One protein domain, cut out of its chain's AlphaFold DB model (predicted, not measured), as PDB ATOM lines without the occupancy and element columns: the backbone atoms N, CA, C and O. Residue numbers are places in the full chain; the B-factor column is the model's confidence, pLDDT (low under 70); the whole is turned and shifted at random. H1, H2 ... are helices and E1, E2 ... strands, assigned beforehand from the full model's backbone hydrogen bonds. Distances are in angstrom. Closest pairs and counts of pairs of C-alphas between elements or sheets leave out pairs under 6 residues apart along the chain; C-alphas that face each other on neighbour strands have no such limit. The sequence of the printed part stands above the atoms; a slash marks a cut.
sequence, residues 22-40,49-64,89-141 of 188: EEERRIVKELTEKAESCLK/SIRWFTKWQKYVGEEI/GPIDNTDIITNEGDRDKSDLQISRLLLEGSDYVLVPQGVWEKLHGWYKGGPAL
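This is residues 22 to 40, 49 to 64 and 89 to 141 of the 188 residues of the protein "Peptidase C19, ubiquitin-specific peptidase, DUSP domain-containing protein" of Cynara cardunculus var. scolymus (UniProt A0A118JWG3). Two helices, H1 and H3, lie side by side; H2 makes a corner with H1, its Val 60 near Glu 22 where H1 begins, strand E1 leads into H3, and a long loop within residues 89 to 119 makes the far end. The printed part has 88 residues, with three named helices and one named strand in the order H1, H2, E1, H3; under half of the residues are in named elements, and those 43 are mostly helix. The whole is compact, radius of gyration of the C-alphas 14.0 A, spanning 42 by 31 by 24 A.

Find C-alpha 22 at (63.638, 55.783, -32.388); H1, residues 22 to 37, runs 22.6 A. H2 is residues 50 to 60, 15.0 A; E1, 120 to 124, 13.2 A; H3, 125 to 135, 15.3 A, ending at (53.542, 47.797, -23.844).

With residues 28 to 32 alone, H1 touches H3, opposite ways at a shallow tilt of 17 degrees; C-alphas 28 and 127 are closest, 5.5 A. H1 and H2 only just touch, with 3 pairs of C-alphas within 8 A, closest Glu 22 and Val 60, 5.8 A. H2 and H3 are apart. E1 pairs with no named strand. In H1, H2 and H3 every O i to N i+4 pair is within hydrogen-bond range.

Cuts leave gaps of 24.2 A between C-alphas 40 and 49 and 19.1 A between 64 and 89. Confidence is low at, for instance, residues 97 to 117.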
ATOM      1  N   GLU A  22      63.053  55.945 -31.057       84.88
ATOM      2  CA  GLU A  22      63.638  55.783 -32.388       84.88
ATOM      3  C   GLU A  22      63.863  54.312 -32.759       84.88
ATOM      4  O   GLU A  22      63.593  53.919 -33.896       84.88
ATOM      5  N   GLU A  23      64.313  53.496 -31.806       85.56
ATOM      6  CA  GLU A  23      64.546  52.074 -32.043       85.56
ATOM      7  C   GLU A  23      63.221  51.306 -32.146       85.56
ATOM      8  O   GLU A  23      63.074  50.453 -33.019       85.56
ATOM      9  N   GLU A  24      62.214  51.669 -31.340       88.31
ATOM     10  CA  GLU A  24      60.852  51.141 -31.489       88.31
ATOM     11  C   GLU A  24      60.318  51.364 -32.911       88.31
ATOM     12  O   GLU A  24      59.850  50.419 -33.553       88.31
ATOM     13  N   ARG A  25      60.450  52.589 -33.438       87.19
ATOM     14  CA  ARG A  25      60.076  52.925 -34.820       87.19
ATOM     15  C   ARG A  25      60.842  52.088 -35.832       87.19
ATOM     16  O   ARG A  25      60.234  51.545 -36.751       87.19
ATOM     17  N   ARG A  26      62.165  51.992 -35.684       86.50
ATOM     18  CA  ARG A  26      63.022  51.255 -36.619       86.50
ATOM     19  C   ARG A  26      62.610  49.788 -36.712       86.50
ATOM     20  O   ARG A  26      62.446  49.279 -37.816       86.50
ATOM     21  N   ILE A  27      62.393  49.143 -35.567       88.12
ATOM     22  CA  ILE A  27      61.984  47.738 -35.496       88.12
ATOM     23  C   ILE A  27      60.593  47.544 -36.108       88.12
ATOM     24  O   ILE A  27      60.397  46.631 -36.907       88.12
ATOM     25  N   VAL A  28      59.616  48.392 -35.764       88.31
ATOM     26  CA  VAL A  28      58.255  48.279 -36.316       88.31
ATOM     27  C   VAL A  28      58.254  48.482 -37.829       88.31
ATOM     28  O   VAL A  28      57.593  47.726 -38.545       88.31
ATOM     29  N   LYS A  29      59.029  49.448 -38.328       86.88
ATOM     30  CA  LYS A  29      59.168  49.703 -39.760       86.88
ATOM     31  C   LYS A  29      59.767  48.499 -40.490       86.88
ATOM     32  O   LYS A  29      59.147  48.000 -41.424       86.88
ATOM     33  N   GLU A  30      60.895  47.974 -40.011       87.12
ATOM     34  CA  GLU A  30      61.556  46.808 -40.612       87.12
ATOM     35  C   GLU A  30      60.620  45.589 -40.666       87.12
ATOM     36  O   GLU A  30      60.535  44.899 -41.682       87.12
ATOM     37  N   LEU A  31      59.874  45.331 -39.589       87.19
ATOM     38  CA  LEU A  31      58.922  44.222 -39.533       87.19
ATOM     39  C   LEU A  31      57.732  44.415 -40.477       87.19
ATOM     40  O   LEU A  31      57.223  43.430 -41.015       87.19
ATOM     41  N   THR A  32      57.309  45.660 -40.694       86.00
ATOM     42  CA  THR A  32      56.253  46.000 -41.655       86.00
ATOM     43  C   THR A  32      56.734  45.762 -43.085       86.00
ATOM     44  O   THR A  32      56.122  44.976 -43.803       86.00
ATOM     45  N   GLU A  33      57.894  46.309 -43.464       85.00
ATOM     46  CA  GLU A  33      58.509  46.116 -44.790       85.00
ATOM     47  C   GLU A  33      58.794  44.625 -45.075       85.00
ATOM     48  O   GLU A  33      58.577  44.108 -46.178       85.00
ATOM     49  N   LYS A  34      59.231  43.880 -44.054       83.31
ATOM     50  CA  LYS A  34      59.427  42.427 -44.140       83.31
ATOM     51  C   LYS A  34      58.115  41.673 -44.369       83.31
ATOM     52  O   LYS A  34      58.095  40.692 -45.110       83.31
ATOM     53  N   ALA A  35      57.023  42.095 -43.736       81.12
ATOM     54  CA  ALA A  35      55.717  41.474 -43.936       81.12
ATOM     55  C   ALA A  35      55.149  41.773 -45.332       81.12
ATOM     56  O   ALA A  35      54.605  40.872 -45.970       81.12
ATOM     57  N   GLU A  36      55.336  42.995 -45.833       80.19
ATOM     58  CA  GLU A  36      54.928  43.417 -47.181       80.19
ATOM     59  C   GLU A  36      55.704  42.695 -48.290       80.19
ATOM     60  O   GLU A  36      55.147  42.335 -49.325       80.19
ATOM     61  N   SER A  37      56.983  42.404 -48.067       73.69
ATOM     62  CA  SER A  37      57.780  41.579 -48.987       73.69
ATOM     63  C   SER A  37      57.457  40.078 -48.901       73.69
ATOM     64  O   SER A  37      57.827  39.317 -49.795       73.69
ATOM     65  N   CYS A  38      56.730  39.643 -47.866       68.88
ATOM     66  CA  CYS A  38      56.322  38.255 -47.635       68.88
ATOM     67  C   CYS A  38      54.795  38.064 -47.659       68.88
ATOM     68  O   CYS A  38      54.283  37.210 -46.930       68.88
ATOM     69  N   LEU A  39      54.054  38.825 -48.472       66.19
ATOM     70  CA  LEU A  39      52.599  38.678 -48.592       66.19
ATOM     71  C   LEU A  39      52.239  37.292 -49.147       66.19
ATOM     72  O   LEU A  39      52.472  36.985 -50.316       66.19
ATOM     73  N   LYS A  40      51.679  36.442 -48.287       62.88
ATOM     74  CA  LYS A  40      51.164  35.115 -48.630       62.88
ATOM     75  C   LYS A  40      49.733  34.997 -48.126       62.88
ATOM     76  O   LYS A  40      49.384  35.530 -47.072       62.88
ATOM     77  N   SER A  49      43.735  49.405 -31.965       85.19
ATOM     78  CA  SER A  49      42.995  50.669 -31.956       85.19
ATOM     79  C   SER A  49      43.835  51.795 -32.565       85.19
ATOM     80  O   SER A  49      44.963  52.055 -32.127       85.19
ATOM     81  N   ILE A  50      43.253  52.528 -33.521       85.88
ATOM     82  CA  ILE A  50      43.894  53.699 -34.139       85.88
ATOM     83  C   ILE A  50      44.281  54.737 -33.080       85.88
ATOM     84  O   ILE A  50      45.282  55.436 -33.221       85.88
ATOM     85  N   ARG A  51      43.525  54.822 -31.976       86.00
ATOM     86  CA  ARG A  51      43.741  55.787 -30.892       86.00
ATOM     87  C   ARG A  51      45.035  55.493 -30.156       86.00
ATOM     88  O   ARG A  51      45.795  56.414 -29.858       86.00
ATOM     89  N   TRP A  52      45.274  54.220 -29.853       89.44
ATOM     90  CA  TRP A  52      46.517  53.787 -29.230       89.44
ATOM     91  C   TRP A  52      47.679  53.904 -30.217       89.44
ATOM     92  O   TRP A  52      48.698  54.509 -29.887       89.44
ATOM     93  N   PHE A  53      47.494  53.434 -31.453       87.12
ATOM     94  CA  PHE A  53      48.534  53.474 -32.480       87.12
ATOM     95  C   PHE A  53      48.979  54.907 -32.806       87.12
ATOM     96  O   PHE A  53      50.170  55.192 -32.840       87.12
ATOM     97  N   THR A  54      48.042  55.855 -32.890       85.44
ATOM     98  CA  THR A  54      48.338  57.284 -33.077       85.44
ATOM     99  C   THR A  54      49.155  57.862 -31.917       85.44
ATOM    100  O   THR A  54      50.038  58.691 -32.133       85.44
ATOM    101  N   LYS A  55      48.880  57.455 -30.667       87.12
ATOM    102  CA  LYS A  55      49.695  57.870 -29.509       87.12
ATOM    103  C   LYS A  55      51.112  57.312 -29.616       87.12
ATOM    104  O   LYS A  55      52.063  58.041 -29.355       87.12
ATOM    105  N   TRP A  56      51.242  56.053 -30.030       88.50
ATOM    106  CA  TRP A  56      52.536  55.425 -30.267       88.50
ATOM    107  C   TRP A  56      53.323  56.117 -31.390       88.50
ATOM    108  O   TRP A  56      54.468  56.490 -31.161       88.50
ATOM    109  N   GLN A  57      52.707  56.420 -32.536       85.62
ATOM    110  CA  GLN A  57      53.355  57.155 -33.633       85.62
ATOM    111  C   GLN A  57      53.874  58.531 -33.184       85.62
ATOM    112  O   GLN A  57      55.023  58.888 -33.447       85.62
ATOM    113  N   LYS A  58      53.069  59.267 -32.404       85.44
ATOM    114  CA  LYS A  58      53.481  60.543 -31.791       85.44
ATOM    115  C   LYS A  58      54.636  60.386 -30.797       85.44
ATOM    116  O   LYS A  58      55.473  61.282 -30.702       85.44
ATOM    117  N   TYR A  59      54.671  59.290 -30.037       85.06
ATOM    118  CA  TYR A  59      55.764  58.977 -29.111       85.06
ATOM    119  C   TYR A  59      57.067  58.690 -29.859       85.06
ATOM    120  O   TYR A  59      58.111  59.228 -29.492       85.06
ATOM    121  N   VAL A  60      57.003  57.893 -30.928       85.50
ATOM    122  CA  VAL A  60      58.193  57.507 -31.693       85.50
ATOM    123  C   VAL A  60      58.691  58.574 -32.671       85.50
ATOM    124  O   VAL A  60      59.707  58.384 -33.337       85.50
ATOM    125  N   GLY A  61      57.995  59.712 -32.742       75.00
ATOM    126  CA  GLY A  61      58.351  60.814 -33.626       75.00
ATOM    127  C   GLY A  61      58.103  60.506 -35.100       75.00
ATOM    128  O   GLY A  61      58.684  61.177 -35.949       75.00
ATOM    129  N   GLU A  62      57.253  59.522 -35.421       64.50
ATOM    130  CA  GLU A  62      56.679  59.469 -36.761       64.50
ATOM    131  C   GLU A  62      55.732  60.654 -36.881       64.50
ATOM    132  O   GLU A  62      54.646  60.686 -36.296       64.50
ATOM    133  N   GLU A  63      56.192  61.677 -37.600       54.19
ATOM    134  CA  GLU A  63      55.323  62.725 -38.097       54.19
ATOM    135  C   GLU A  63      54.146  62.033 -38.782       54.19
ATOM    136  O   GLU A  63      54.302  61.333 -39.781       54.19
ATOM    137  N   ILE A  64      52.962  62.161 -38.179       52.72
ATOM    138  CA  ILE A  64      51.709  61.792 -38.821       52.72
ATOM    139  C   ILE A  64      51.726  62.573 -40.122       52.72
ATOM    140  O   ILE A  64      51.549  63.791 -40.120       52.72
ATOM    141  N   GLY A  89      50.513  54.146 -22.893       84.94
ATOM    142  CA  GLY A  89      50.201  53.119 -21.902       84.94
ATOM    143  C   GLY A  89      50.021  51.731 -22.538       84.94
ATOM    144  O   GLY A  89      50.317  51.555 -23.723       84.94
ATOM    145  N   PRO A  90      49.505  50.742 -21.788       87.44
ATOM    146  CA  PRO A  90      49.218  49.420 -22.342       87.44
ATOM    147  C   PRO A  90      48.282  49.503 -23.552       87.44
ATOM    148  O   PRO A  90      47.477  50.433 -23.656       87.44
ATOM    149  N   ILE A  91      48.404  48.540 -24.469       84.94
ATOM    150  CA  ILE A  91      47.546  48.466 -25.655       84.94
ATOM    151  C   ILE A  91      46.099  48.307 -25.194       84.94
ATOM    152  O   ILE A  91      45.764  47.324 -24.529       84.94
ATOM    153  N   ASP A  92      45.266  49.276 -25.569       82.88
ATOM    154  CA  ASP A  92      43.840  49.304 -25.264       82.88
ATOM    155  C   ASP A  92      43.038  49.141 -26.557       82.88
ATOM    156  O   ASP A  92      43.057  50.010 -27.432       82.88
ATOM    157  N   ASN A  93      42.354  48.002 -26.669       80.12
ATOM    158  CA  ASN A  93      41.470  47.666 -27.784       80.12
ATOM    159  C   ASN A  93      39.985  47.719 -27.374       80.12
ATOM    160  O   ASN A  93      39.130  47.231 -28.105       80.12
ATOM    161  N   THR A  94      39.647  48.304 -26.223       75.62
ATOM    162  CA  THR A  94      38.274  48.296 -25.685       75.62
ATOM    163  C   THR A  94      37.295  49.040 -26.594       75.62
ATOM    164  O   THR A  94      36.150  48.629 -26.733       75.62
ATOM    165  N   ASP A  95      37.763  50.098 -27.260       72.31
ATOM    166  CA  ASP A  95      36.968  50.967 -28.146       72.31
ATOM    167  C   ASP A  95      36.459  50.237 -29.409       72.31
ATOM    168  O   ASP A  95      35.462  50.641 -29.996       72.31
ATOM    169  N   ILE A  96      37.129  49.150 -29.816       71.81
ATOM    170  CA  ILE A  96      36.839  48.403 -31.055       71.81
ATOM    171  C   ILE A  96      36.166  47.044 -30.814       71.81
ATOM    172  O   ILE A  96      35.751  46.369 -31.759       71.81
ATOM    173  N   ILE A  97      36.068  46.619 -29.554       67.69
ATOM    174  CA  ILE A  97      35.444  45.352 -29.174       67.69
ATOM    175  C   ILE A  97      33.981  45.618 -28.897       67.69
ATOM    176  O   ILE A  97      33.634  46.475 -28.086       67.69
ATOM    177  N   THR A  98      33.111  44.839 -29.521       58.94
ATOM    178  CA  THR A  98      31.689  44.894 -29.209       58.94
ATOM    179  C   THR A  98      31.337  43.662 -28.401       58.94
ATOM    180  O   THR A  98      31.553  42.534 -28.829       58.94
ATOM    181  N   ASN A  99      30.823  43.873 -27.187       54.25
ATOM    182  CA  ASN A  99      30.399  42.816 -26.262       54.25
ATOM    183  C   ASN A  99      29.109  42.108 -26.752       54.25
ATOM    184  O   ASN A  99      28.275  41.688 -25.957       54.25
ATOM    185  N   GLU A 100      28.881  42.013 -28.059       48.38
ATOM    186  CA  GLU A 100      27.608  41.572 -28.639       48.38
ATOM    187  C   GLU A 100      27.506  40.052 -28.858       48.38
ATOM    188  O   GLU A 100      26.684  39.588 -29.643       48.38
ATOM    189  N   GLY A 101      28.271  39.248 -28.111       44.09
ATOM    190  CA  GLY A 101      28.208  37.791 -28.199       44.09
ATOM    191  C   GLY A 101      28.452  37.082 -26.872       44.09
ATOM    192  O   GLY A 101      29.583  36.774 -26.524       44.09
ATOM    193  N   ASP A 102      27.372  36.737 -26.176       48.88
ATOM    194  CA  ASP A 102      27.294  35.827 -25.017       48.88
ATOM    195  C   ASP A 102      27.653  34.357 -25.363       48.88
ATOM    196  O   ASP A 102      27.137  33.406 -24.782       48.88
ATOM    197  N   ARG A 103      28.519  34.107 -26.351       48.25
ATOM    198  CA  ARG A 103      28.956  32.749 -26.694       48.25
ATOM    199  C   ARG A 103      30.442  32.737 -26.975       48.25
ATOM    200  O   ARG A 103      30.887  33.184 -28.018       48.25
ATOM    201  N   ASP A 104      31.136  32.126 -26.030       44.56
ATOM    202  CA  ASP A 104      32.543  31.776 -26.079       44.56
ATOM    203  C   ASP A 104      33.512  32.961 -25.960       44.56
ATOM    204  O   ASP A 104      33.624  33.842 -26.804       44.56
ATOM    205  N   LYS A 105      34.272  32.945 -24.865       47.94
ATOM    206  CA  LYS A 105      35.284  33.940 -24.479       47.94
ATOM    207  C   LYS A 105      36.447  34.052 -25.490       47.94
ATOM    208  O   LYS A 105      37.382  34.813 -25.245       47.94
ATOM    209  N   SER A 106      36.406  33.272 -26.568       46.53
ATOM    210  CA  SER A 106      37.432  33.162 -27.604       46.53
ATOM    211  C   SER A 106      37.137  34.007 -28.849       46.53
ATOM    212  O   SER A 106      38.073  34.326 -29.579       46.53
ATOM    213  N   ASP A 107      35.888  34.433 -29.071       47.00
ATOM    214  CA  ASP A 107      35.480  35.197 -30.259       47.00
ATOM    215  C   ASP A 107      35.116  36.639 -29.885       47.00
ATOM    216  O   ASP A 107      33.959  37.055 -29.866       47.00
ATOM    217  N   LEU A 108      36.138  37.439 -29.580       57.12
ATOM    218  CA  LEU A 108      35.977  38.888 -29.486       57.12
ATOM    219  C   LEU A 108      35.652  39.431 -30.882       57.12
ATOM    220  O   LEU A 108      36.531  39.580 -31.733       57.12
ATOM    221  N   GLN A 109      34.370  39.682 -31.134       57.16
ATOM    222  CA  GLN A 109      33.903  40.172 -32.421       57.16
ATOM    223  C   GLN A 109      34.208  41.672 -32.534       57.16
ATOM    224  O   GLN A 109      33.701  42.499 -31.776       57.16
ATOM    225  N   ILE A 110      35.075  42.019 -33.484       62.53
ATOM    226  CA  ILE A 110      35.278  43.409 -33.905       62.53
ATOM    227  C   ILE A 110      33.970  43.875 -34.543       62.53
ATOM    228  O   ILE A 110      33.420  43.150 -35.384       62.53
ATOM    229  N   SER A 111      33.472  45.057 -34.160       60.31
ATOM    230  CA  SER A 111      32.260  45.611 -34.776       60.31
ATOM    231  C   SER A 111      32.425  45.648 -36.293       60.31
ATOM    232  O   SER A 111      33.391  46.198 -36.825       60.31
ATOM    233  N   ARG A 112      31.444  45.083 -37.004       58.50
ATOM    234  CA  ARG A 112      31.401  45.051 -38.477       58.50
ATOM    235  C   ARG A 112      31.287  46.443 -39.107       58.50
ATOM    236  O   ARG A 112      31.349  46.556 -40.326       58.50
ATOM    237  N   LEU A 113      31.058  47.469 -38.288       59.00
ATOM    238  CA  LEU A 113      30.924  48.860 -38.703       59.00
ATOM    239  C   LEU A 113      32.249  49.628 -38.630       59.00
ATOM    240  O   LEU A 113      32.297  50.763 -39.091       59.00
ATOM    241  N   LEU A 114      33.294  49.038 -38.042       65.00
ATOM    242  CA  LEU A 114      34.588  49.695 -37.896       65.00
ATOM    243  C   LEU A 114      35.346  49.664 -39.220       65.00
ATOM    244  O   LEU A 114      35.430  48.629 -39.884       65.00
ATOM    245  N   LEU A 115      35.913  50.807 -39.585       65.19
ATOM    246  CA  LEU A 115      36.675  50.994 -40.809       65.19
ATOM    247  C   LEU A 115      38.175  50.943 -40.511       65.19
ATOM    248  O   LEU A 115      38.686  51.658 -39.641       65.19
ATOM    249  N   GLU A 116      38.897  50.130 -41.283       68.50
ATOM    250  CA  GLU A 116      40.358  50.150 -41.292       68.50
ATOM    251  C   GLU A 116      40.865  51.565 -41.622       68.50
ATOM    252  O   GLU A 116      40.350  52.244 -42.512       68.50
ATOM    253  N   GLY A 117      41.848  52.039 -40.861       65.12
ATOM    254  CA  GLY A 117      42.421  53.380 -40.969       65.12
ATOM    255  C   GLY A 117      41.616  54.478 -40.267       65.12
ATOM    256  O   GLY A 117      42.177  55.539 -40.002       65.12
ATOM    257  N   SER A 118      40.347  54.232 -39.917       71.00
ATOM    258  CA  SER A 118      39.503  55.193 -39.184       71.00
ATOM    259  C   SER A 118      39.305  54.816 -37.722       71.00
ATOM    260  O   SER A 118      39.386  55.688 -36.863       71.00
ATOM    261  N   ASP A 119      39.095  53.530 -37.435       69.69
ATOM    262  CA  ASP A 119      38.819  53.022 -36.086       69.69
ATOM    263  C   ASP A 119      39.927  52.088 -35.577       69.69
ATOM    264  O   ASP A 119      40.274  52.062 -34.390       69.69
ATOM    265  N   TYR A 120      40.542  51.337 -36.488       80.44
ATOM    266  CA  TYR A 120      41.639  50.426 -36.186       80.44
ATOM    267  C   TYR A 120      42.659  50.367 -37.318       80.44
ATOM    268  O   TYR A 120      42.372  50.724 -38.457       80.44
ATOM    269  N   VAL A 121      43.852  49.872 -37.005       83.75
ATOM    270  CA  VAL A 121      44.887  49.536 -37.985       83.75
ATOM    271  C   VAL A 121      45.208  48.053 -37.918       83.75
ATOM    272  O   VAL A 121      45.157  47.444 -36.844       83.75
ATOM    273  N   LEU A 122      45.544  47.476 -39.068       84.19
ATOM    274  CA  LEU A 122      46.112  46.139 -39.143       84.19
ATOM    275  C   LEU A 122      47.627  46.226 -39.088       84.19
ATOM    276  O   LEU A 122      48.255  46.890 -39.908       84.19
ATOM    277  N   VAL A 123      48.212  45.507 -38.140       86.31
ATOM    278  CA  VAL A 123      49.660  45.335 -38.051       86.31
ATOM    279  C   VAL A 123      50.012  43.870 -38.293       86.31
ATOM    280  O   VAL A 123      49.269  42.984 -37.861       86.31
ATOM    281  N   PRO A 124      51.117  43.563 -38.988       87.19
ATOM    282  CA  PRO A 124      51.533  42.179 -39.181       87.19
ATOM    283  C   PRO A 124      51.913  41.531 -37.842       87.19
ATOM    284  O   PRO A 124      52.304  42.221 -36.898       87.19
ATOM    285  N   GLN A 125      51.841  40.197 -37.764       86.25
ATOM    286  CA  GLN A 125      52.142  39.434 -36.544       86.25
ATOM    287  C   GLN A 125      53.431  39.878 -35.845       86.25
ATOM    288  O   GLN A 125      53.402  40.163 -34.652       86.25
ATOM    289  N   GLY A 126      54.537  40.000 -36.586       85.75
ATOM    290  CA  GLY A 126      55.818  40.385 -35.993       85.75
ATOM    291  C   GLY A 126      55.771  41.757 -35.310       85.75
ATOM    292  O   GLY A 126      56.347  41.932 -34.239       85.75
ATOM    293  N   VAL A 127      55.043  42.720 -35.890       89.00
ATOM    294  CA  VAL A 127      54.848  44.049 -35.287       89.00
ATOM    295  C   VAL A 127      54.013  43.936 -34.017       89.00
ATOM    296  O   VAL A 127      54.398  44.491 -32.988       89.00
ATOM    297  N   TRP A 128      52.910  43.184 -34.054       88.62
ATOM    298  CA  TRP A 128      52.082  42.949 -32.872       88.62
ATOM    299  C   TRP A 128      52.877  42.328 -31.722       88.62
ATOM    300  O   TRP A 128      52.803  42.818 -30.599       88.62
ATOM    301  N   GLU A 129      53.671  41.293 -31.991       86.62
ATOM    302  CA  GLU A 129      54.486  40.612 -30.980       86.62
ATOM    303  C   GLU A 129      55.474  41.569 -30.304       86.62
ATOM    304  O   GLU A 129      55.661  41.516 -29.086       86.62
ATOM    305  N   LYS A 130      56.067  42.494 -31.069       88.56
ATOM    306  CA  LYS A 130      56.952  43.526 -30.519       88.56
ATOM    307  C   LYS A 130      56.197  44.558 -29.690       88.56
ATOM    308  O   LYS A 130      56.563  44.770 -28.535       88.56
ATOM    309  N   LEU A 131      55.123  45.142 -30.224       87.69
ATOM    310  CA  LEU A 131      54.316  46.133 -29.503       87.69
ATOM    311  C   LEU A 131      53.732  45.546 -28.212       87.69
ATOM    312  O   LEU A 131      53.830  46.157 -27.147       87.69
ATOM    313  N   HIS A 132      53.192  44.328 -28.274       85.31
ATOM    314  CA  HIS A 132      52.696  43.600 -27.107       85.31
ATOM    315  C   HIS A 132      53.824  43.275 -26.124       85.31
ATOM    316  O   HIS A 132      53.662  43.426 -24.913       85.31
ATOM    317  N   GLY A 133      55.003  42.915 -26.632       84.94
ATOM    318  CA  GLY A 133      56.223  42.742 -25.853       84.94
ATOM    319  C   GLY A 133      56.566  43.966 -25.001       84.94
ATOM    320  O   GLY A 133      56.831  43.800 -23.807       84.94
ATOM    321  N   TRP A 134      56.508  45.164 -25.590       87.00
ATOM    322  CA  TRP A 134      56.932  46.431 -24.977       87.00
ATOM    323  C   TRP A 134      55.881  47.076 -24.079       87.00
ATOM    324  O   TRP A 134      56.223  47.612 -23.028       87.00
ATOM    325  N   TYR A 135      54.615  47.040 -24.491       86.50
ATOM    326  CA  TYR A 135      53.542  47.797 -23.844       86.50
ATOM    327  C   TYR A 135      52.583  46.925 -23.042       86.50
ATOM    328  O   TYR A 135      51.897  47.434 -22.157       86.50
ATOM    329  N   LYS A 136      52.557  45.611 -23.301       84.25
ATOM    330  CA  LYS A 136      51.543  44.693 -22.765       84.25
ATOM    331  C   LYS A 136      50.127  45.207 -23.080       84.25
ATOM    332  O   LYS A 136      49.929  46.062 -23.942       84.25
ATOM    333  N   GLY A 137      49.126  44.654 -22.405       80.50
ATOM    334  CA  GLY A 137      47.720  44.968 -22.640       80.50
ATOM    335  C   GLY A 137      47.047  43.936 -23.534       80.50
ATOM    336  O   GLY A 137      47.475  42.778 -23.609       80.50
ATOM    337  N   GLY A 138      45.964  44.349 -24.176       63.81
ATOM    338  CA  GLY A 138      45.110  43.466 -24.949       63.81
ATOM    339  C   GLY A 138      43.642  43.880 -24.885       63.81
ATOM    340  O   GLY A 138      43.310  44.911 -24.299       63.81
ATOM    341  N   PRO A 139      42.757  43.068 -25.475       71.56
ATOM    342  CA  PRO A 139      43.016  41.734 -26.031       71.56
ATOM    343  C   PRO A 139      43.677  41.734 -27.419       71.56
ATOM    344  O   PRO A 139      43.565  42.692 -28.184       71.56
ATOM    345  N   ALA A 140      44.373  40.635 -27.730       69.81
ATOM    346  CA  ALA A 140      44.892  40.365 -29.068       69.81
ATOM    347  C   ALA A 140      43.736  39.980 -29.995       69.81
ATOM    348  O   ALA A 140      42.955  39.087 -29.670       69.81
ATOM    349  N   LEU A 141      43.651  40.631 -31.150       73.75
ATOM    350  CA  LEU A 141      42.577  40.427 -32.118       73.75
ATOM    351  C   LEU A 141      43.179  39.954 -33.451       73.75
ATOM    352  O   LEU A 141      43.449  40.784 -34.323       73.75
TER     353      LEU A 141